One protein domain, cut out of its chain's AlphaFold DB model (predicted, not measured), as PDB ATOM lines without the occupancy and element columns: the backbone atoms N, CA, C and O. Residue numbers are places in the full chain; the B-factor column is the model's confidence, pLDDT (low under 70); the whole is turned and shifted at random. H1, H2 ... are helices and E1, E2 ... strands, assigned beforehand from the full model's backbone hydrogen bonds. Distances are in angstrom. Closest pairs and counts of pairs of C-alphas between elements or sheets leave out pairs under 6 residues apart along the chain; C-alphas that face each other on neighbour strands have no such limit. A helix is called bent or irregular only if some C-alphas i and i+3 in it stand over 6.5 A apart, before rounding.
ATOM      1  N   LYS A   2      64.275  92.411  98.181       65.25
ATOM      2  CA  LYS A   2      65.093  93.588  97.816       65.25
ATOM      3  C   LYS A   2      66.428  93.124  97.224       65.25
ATOM      4  O   LYS A   2      66.959  92.107  97.657       65.25
ATOM      5  N   GLU A   3      66.927  93.825  96.214       82.06
ATOM      6  CA  GLU A   3      68.195  93.475  95.556       82.06
ATOM      7  C   GLU A   3      69.405  93.716  96.459       82.06
ATOM      8  O   GLU A   3      70.390  92.984  96.382       82.06
ATOM      9  N   TRP A   4      69.292  94.694  97.357       90.69
ATOM     10  CA  TRP A   4      70.300  95.024  98.350       90.69
ATOM     11  C   TRP A   4      69.667  95.609  99.618       90.69
ATOM     12  O   TRP A   4      68.504  96.035  99.619       90.69
ATOM     13  N   SER A   5      70.425  95.620 100.711       92.81
ATOM     14  CA  SER A   5      70.043  96.288 101.955       92.81
ATOM     15  C   SER A   5      71.253  96.753 102.764       92.81
ATOM     16  O   SER A   5      72.360  96.233 102.630       92.81
ATOM     17  N   VAL A   6      71.026  97.750 103.616       94.44
ATOM     18  CA  VAL A   6      72.011  98.327 104.539       94.44
ATOM     19  C   VAL A   6      71.414  98.442 105.936       94.44
ATOM     20  O   VAL A   6      70.190  98.472 106.094       94.44
ATOM     21  N   ALA A   7      72.278  98.523 106.948       92.62
ATOM     22  CA  ALA A   7      71.860  98.702 108.337       92.62
ATOM     23  C   ALA A   7      71.368 100.129 108.641       92.62
ATOM     24  O   ALA A   7      70.549 100.324 109.534       92.62
ATOM     25  N   GLY A   8      71.837 101.121 107.887       88.56
ATOM     26  CA  GLY A   8      71.464 102.522 108.039       88.56
ATOM     27  C   GLY A   8      72.140 103.374 106.974       88.56
ATOM     28  O   GLY A   8      73.121 102.950 106.367       88.56
ATOM     29  N   TRP A   9      71.614 104.570 106.736       88.81
ATOM     30  CA  TRP A   9      72.202 105.503 105.779       88.81
ATOM     31  C   TRP A   9      73.478 106.145 106.337       88.81
ATOM     32  O   TRP A   9      73.687 106.198 107.550       88.81
ATOM     33  N   LYS A  10      74.343 106.602 105.432       91.62
ATOM     34  CA  LYS A  10      75.598 107.299 105.729       91.62
ATOM     35  C   LYS A  10      75.628 108.618 104.962       91.62
ATOM     36  O   LYS A  10      74.970 108.732 103.925       91.62
ATOM     37  N   ASP A  11      76.366 109.597 105.474       88.38
ATOM     38  CA  ASP A  11      76.448 110.927 104.875       88.38
ATOM     39  C   ASP A  11      77.005 110.886 103.447       88.38
ATOM     40  O   ASP A  11      78.010 110.236 103.165       88.38
ATOM     41  N   LYS A  12      76.359 111.624 102.536       86.19
ATOM     42  CA  LYS A  12      76.792 111.740 101.132       86.19
ATOM     43  C   LYS A  12      78.076 112.563 100.984       86.19
ATOM     44  O   LYS A  12      78.871 112.301 100.087       86.19
ATOM     45  N   LYS A  13      78.250 113.590 101.821       86.31
ATOM     46  CA  LYS A  13      79.415 114.487 101.823       86.31
ATOM     47  C   LYS A  13      80.425 114.046 102.890       86.31
ATOM     48  O   LYS A  13      80.742 114.811 103.792       86.31
ATOM     49  N   ALA A  14      80.866 112.794 102.811       88.38
ATOM     50  CA  ALA A  14      81.849 112.206 103.715       88.38
ATOM     51  C   ALA A  14      82.510 110.979 103.067       88.38
ATOM     52  O   ALA A  14      81.960 110.387 102.135       88.38
ATOM     53  N   ILE A  15      83.661 110.559 103.595       90.75
ATOM     54  CA  ILE A  15      84.208 109.224 103.331       90.75
ATOM     55  C   ILE A  15      83.563 108.274 104.337       90.75
ATOM     56  O   ILE A  15      83.680 108.473 105.543       90.75
ATOM     57  N   THR A  16      82.849 107.259 103.850       94.50
ATOM     58  CA  THR A  16      82.070 106.368 104.716       94.50
ATOM     59  C   THR A  16      82.351 104.908 104.399       94.50
ATOM     60  O   THR A  16      82.614 104.527 103.259       94.50
ATOM     61  N   THR A  17      82.294 104.070 105.429       94.88
ATOM     62  CA  THR A  17      82.426 102.618 105.306       94.88
ATOM     63  C   THR A  17      81.243 101.966 106.005       94.88
ATOM     64  O   THR A  17      80.861 102.355 107.109       94.88
ATOM     65  N   GLN A  18      80.615 100.996 105.343       95.50
ATOM     66  CA  GLN A  18      79.480 100.257 105.887       95.50
ATOM     67  C   GLN A  18      79.391  98.866 105.266       95.50
ATOM     68  O   GLN A  18      79.872  98.638 104.158       95.50
ATOM     69  N   ARG A  19      78.711  97.950 105.958       94.81
ATOM     70  CA  ARG A  19      78.332  96.656 105.386       94.81
ATOM     71  C   ARG A  19      77.081  96.807 104.522       94.81
ATOM     72  O   ARG A  19      76.147  97.521 104.890       94.81
ATOM     73  N   VAL A  20      77.056  96.085 103.407       94.50
ATOM     74  CA  VAL A  20      75.924  96.013 102.476       94.50
ATOM     75  C   VAL A  20      75.602  94.542 102.239       94.50
ATOM     76  O   VAL A  20      76.501  93.750 101.968       94.50
ATOM     77  N   SER A  21      74.328  94.171 102.328       94.38
ATOM     78  CA  SER A  21      73.864  92.847 101.911       94.38
ATOM     79  C   SER A  21      73.374  92.912 100.474       94.38
ATOM     80  O   SER A  21      72.571  93.775 100.126       94.38
ATOM     81  N   LEU A  22      73.831  91.970  99.661       93.12
ATOM     82  CA  LEU A  22      73.442  91.770  98.266       93.12
ATOM     83  C   LEU A  22      72.997  90.316  98.093       93.12
ATOM     84  O   LEU A  22      73.299  89.468  98.936       93.12
ATOM     85  N   ARG A  23      72.276  90.014  97.011       92.12
ATOM     86  CA  ARG A  23      71.906  88.622  96.726       92.12
ATOM     87  C   ARG A  23      73.150  87.765  96.463       92.12
ATOM     88  O   ARG A  23      74.118  88.236  95.861       92.12
ATOM     89  N   ALA A  24      73.117  86.512  96.914       90.19
ATOM     90  CA  ALA A  24      74.280  85.624  96.927       90.19
ATOM     91  C   ALA A  24      74.857  85.358  95.524       90.19
ATOM     92  O   ALA A  24      76.064  85.168  95.376       90.19
ATOM     93  N   GLU A  25      74.024  85.418  94.483       92.00
ATOM     94  CA  GLU A  25      74.421  85.201  93.089       92.00
ATOM     95  C   GLU A  25      75.392  86.282  92.585       92.00
ATOM     96  O   GLU A  25      76.153  86.054  91.647       92.00
ATOM     97  N   LEU A  26      75.417  87.459  93.225       91.44
ATOM     98  CA  LEU A  26      76.322  88.554  92.867       91.44
ATOM     99  C   LEU A  26      77.731  88.394  93.452       91.44
ATOM    100  O   LEU A  26      78.616  89.173  93.098       91.44
ATOM    101  N   LYS A  27      77.981  87.394  94.308       91.00
ATOM    102  CA  LYS A  27      79.263  87.227  95.012       91.00
ATOM    103  C   LYS A  27      80.468  87.175  94.073       91.00
ATOM    104  O   LYS A  27      81.439  87.889  94.298       91.00
ATOM    105  N   ALA A  28      80.400  86.373  93.009       89.75
ATOM    106  CA  ALA A  28      81.498  86.252  92.046       89.75
ATOM    107  C   ALA A  28      81.774  87.577  91.313       89.75
ATOM    108  O   ALA A  28      82.926  87.937  91.099       89.75
ATOM    109  N   LYS A  29      80.715  88.332  90.988       90.19
ATOM    110  CA  LYS A  29      80.813  89.654  90.352       90.19
ATOM    111  C   LYS A  29      81.389  90.715  91.295       90.19
ATOM    112  O   LYS A  29      82.108  91.597  90.847       90.19
ATOM    113  N   LEU A  30      81.077  90.637  92.590       89.44
ATOM    114  CA  LEU A  30      81.645  91.525  93.608       89.44
ATOM    115  C   LEU A  30      83.119  91.217  93.870       89.44
ATOM    116  O   LEU A  30      83.907  92.139  94.023       89.44
ATOM    117  N   ALA A  31      83.498  89.937  93.871       86.50
ATOM    118  CA  ALA A  31      84.886  89.522  94.056       86.50
ATOM    119  C   ALA A  31      85.807  89.983  92.912       86.50
ATOM    120  O   ALA A  31      86.989  90.216  93.140       86.50
ATOM    121  N   SER A  32      85.275  90.135  91.694       88.25
ATOM    122  CA  SER A  32      86.012  90.657  90.536       88.25
ATOM    123  C   SER A  32      85.828  92.162  90.304       88.25
ATOM    124  O   SER A  32      86.369  92.699  89.334       88.25
ATOM    125  N   TYR A  33      85.080  92.854  91.170       89.12
ATOM    126  CA  TYR A  33      84.847  94.287  91.039       89.12
ATOM    127  C   TYR A  33      86.142  95.073  91.260       89.12
ATOM    128  O   TYR A  33      86.760  95.010  92.323       89.12
ATOM    129  N   GLN A  34      86.528  95.858  90.258       88.06
ATOM    130  CA  GLN A  34      87.674  96.752  90.352       88.06
ATOM    131  C   GLN A  34      87.245  98.043  91.046       88.06
ATOM    132  O   GLN A  34      86.462  98.829  90.509       88.06
ATOM    133  N   SER A  35      87.750  98.236  92.263       86.94
ATOM    134  CA  SER A  35      87.494  99.441  93.051       86.94
ATOM    135  C   SER A  35      87.973 100.694  92.313       86.94
ATOM    136  O   SER A  35      89.002 100.674  91.643       86.94
ATOM    137  N   ASN A  36      87.241 101.798  92.464       86.75
ATOM    138  CA  ASN A  36      87.602 103.090  91.879       86.75
ATOM    139  C   ASN A  36      87.831 104.151  92.969       86.75
ATOM    140  O   ASN A  36      87.916 103.847  94.161       86.75
ATOM    141  N   THR A  37      87.977 105.410  92.557       81.44
ATOM    142  CA  THR A  37      88.251 106.532  93.465       81.44
ATOM    143  C   THR A  37      87.080 106.881  94.385       81.44
ATOM    144  O   THR A  37      87.313 107.433  95.455       81.44
ATOM    145  N   LEU A  38      85.844 106.547  94.004       85.69
ATOM    146  CA  LEU A  38      84.620 106.861  94.749       85.69
ATOM    147  C   LEU A  38      84.101 105.678  95.574       85.69
ATOM    148  O   LEU A  38      83.553 105.878  96.654       85.69
ATOM    149  N   VAL A  39      84.245 104.451  95.066       89.81
ATOM    150  CA  VAL A  39      83.708 103.236  95.693       89.81
ATOM    151  C   VAL A  39      84.778 102.156  95.747       89.81
ATOM    152  O   VAL A  39      85.329 101.748  94.720       89.81
ATOM    153  N   ARG A  40      85.020 101.658  96.962       90.75
ATOM    154  CA  ARG A  40      85.891 100.513  97.233       90.75
ATOM    155  C   ARG A  40      85.080  99.381  97.846       90.75
ATOM    156  O   ARG A  40      84.256  99.623  98.725       90.75
ATOM    157  N   VAL A  41      85.317  98.162  97.372       91.31
ATOM    158  CA  VAL A  41      84.670  96.944  97.876       91.31
ATOM    159  C   VAL A  41      85.739  96.051  98.496       91.31
ATOM    160  O   VAL A  41      86.734  95.739  97.849       91.31
ATOM    161  N   SER A  42      85.524  95.647  99.745       89.94
ATOM    162  CA  SER A  42      86.372  94.711 100.490       89.94
ATOM    163  C   SER A  42      85.505  93.706 101.253       89.94
ATOM    164  O   SER A  42      84.281  93.834 101.287       89.94
ATOM    165  N   ASP A  43      86.139  92.690 101.845       90.31
ATOM    166  CA  ASP A  43      85.519  91.776 102.819       90.31
ATOM    167  C   ASP A  43      84.251  91.061 102.312       90.31
ATOM    168  O   ASP A  43      83.255  90.902 103.024       90.31
ATOM    169  N   VAL A  44      84.278  90.616 101.051       92.25
ATOM    170  CA  VAL A  44      83.145  89.942 100.400       92.25
ATOM    171  C   VAL A  44      82.947  88.539 100.987       92.25
ATOM    172  O   VAL A  44      83.727  87.619 100.734       92.25
ATOM    173  N   GLY A  45      81.854  88.354 101.727       90.88
ATOM    174  CA  GLY A  45      81.504  87.101 102.397       90.88
ATOM    175  C   GLY A  45      80.028  86.723 102.265       90.88
ATOM    176  O   GLY A  45      79.232  87.439 101.660       90.88
ATOM    177  N   ASN A  46      79.665  85.572 102.833       91.94
ATOM    178  CA  ASN A  46      78.266  85.170 102.996       91.94
ATOM    179  C   ASN A  46      77.776  85.615 104.380       91.94
ATOM    180  O   ASN A  46      78.539  85.570 105.342       91.94
ATOM    181  N   GLY A  47      76.506  85.993 104.491       90.62
ATOM    182  CA  GLY A  47      75.899  86.378 105.761       90.62
ATOM    183  C   GLY A  47      74.396  86.582 105.637       90.62
ATOM    184  O   GLY A  47      73.831  86.481 104.546       90.62
ATOM    185  N   GLU A  48      73.751  86.873 106.762       91.00
ATOM    186  CA  GLU A  48      72.330  87.203 106.781       91.00
ATOM    187  C   GLU A  48      72.047  88.564 106.136       91.00
ATOM    188  O   GLU A  48      72.902  89.450 106.055       91.00
ATOM    189  N   GLN A  49      70.802  88.745 105.694       92.19
ATOM    190  CA  GLN A  49      70.357  90.025 105.165       92.19
ATOM    191  C   GLN A  49      70.343  91.092 106.271       92.19
ATOM    192  O   GLN A  49      69.614  90.978 107.258       92.19
ATOM    193  N   LEU A  50      71.080  92.185 106.060       93.50
ATOM    194  CA  LEU A  50      71.018  93.372 106.904       93.50
ATOM    195  C   LEU A  50      69.627  94.006 106.839       93.50
ATOM    196  O   LEU A  50      69.061  94.182 105.755       93.50
ATOM    197  N   LYS A  51      69.103  94.405 107.996       91.31
ATOM    198  CA  LYS A  51      67.890  95.218 108.120       91.31
ATOM    199  C   LYS A  51      68.253  96.557 108.752       91.31
ATOM    200  O   LYS A  51      69.293  96.684 109.396       91.31
ATOM    201  N   ALA A  52      67.388  97.551 108.574       86.06
ATOM    202  CA  ALA A  52      67.545  98.835 109.249       86.06
ATOM    203  C   ALA A  52      67.685  98.616 110.768       86.06
ATOM    204  O   ALA A  52      66.912  97.854 111.345       86.06
ATOM    205  N   GLY A  53      68.686  99.245 111.388       86.44
ATOM    206  CA  GLY A  53      69.019  99.057 112.802       86.44
ATOM    207  C   GLY A  53      69.988  97.906 113.099       86.44
ATOM    208  O   GLY A  53      70.367  97.737 114.249       86.44
ATOM    209  N   HIS A  54      70.458  97.139 112.103       93.00
ATOM    210  CA  HIS A  54      71.519  96.127 112.289       93.00
ATOM    211  C   HIS A  54      72.922  96.760 112.462       93.00
ATOM    212  O   HIS A  54      73.892  96.342 111.828       93.00
ATOM    213  N   HIS A  55      73.034  97.817 113.266       92.31
ATOM    214  CA  HIS A  55      74.297  98.430 113.665       92.31
ATOM    215  C   HIS A  55      74.176  98.960 115.096       92.31
ATOM    216  O   HIS A  55      73.123  99.458 115.479       92.31
ATOM    217  N   SER A  56      75.255  98.873 115.874       93.56
ATOM    218  CA  SER A  56      75.299  99.419 117.236       93.56
ATOM    219  C   SER A  56      75.598 100.917 117.263       93.56
ATOM    220  O   SER A  56      75.188 101.601 118.190       93.56
TER     221      SER A  56
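AT A GLANCE: This is residues 2 to 56 of the 328 residues of the protein "Multisubstrate pseudouridine synthase 7" of Perkinsus olseni (UniProt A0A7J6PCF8). Little regular structure: a small hairpin of two short strands, E1 and E2, leads into one short helix, H1, and loops make up most of the fold. A wide loop, residues 7 to 19, joins the strands, and residues 32 to 56 run out from H1 and fold back past the hairpin. The 55 printed residues hold E1, E2 and H1 in that order, 14 residues in a mixed class. The whole is only just compact, close to loose, with a radius of gyration of the C-alphas of 11.9 A and spans of 28 by 27 by 18 A.

HOW THE PARTS SIT: E1, residues 4 to 6, and E2, residues 20 to 22, form an antiparallel hairpin at 162 degrees. N 5 and O 21 are 2.9 A apart, within hydrogen-bond range. H1, residues 24 to 31, is apart from E1. In H1, 2 of 4 O i to N i+4 pairs and 4 of 5 O i to N i+3 pairs are within range.

IN THESE COORDINATES: E1, 7.2 A long, begins at C-alpha 4 (70.300, 95.024, 98.350). E2 spans 6.5 A. H1, 11.7 A, ends at C-alpha 31 (84.886, 89.522, 94.056); it is irregular, with C-alphas 25 and 28 7.2 A apart.

THE WHOLE: The C-alphas farthest apart, of Lys 13 and Glu 25, are 31.0 A apart. The printed part has no cut. The link E1 to E2 is long, E2 to H1 tight. Residue 2 is under 70 in pLDDT.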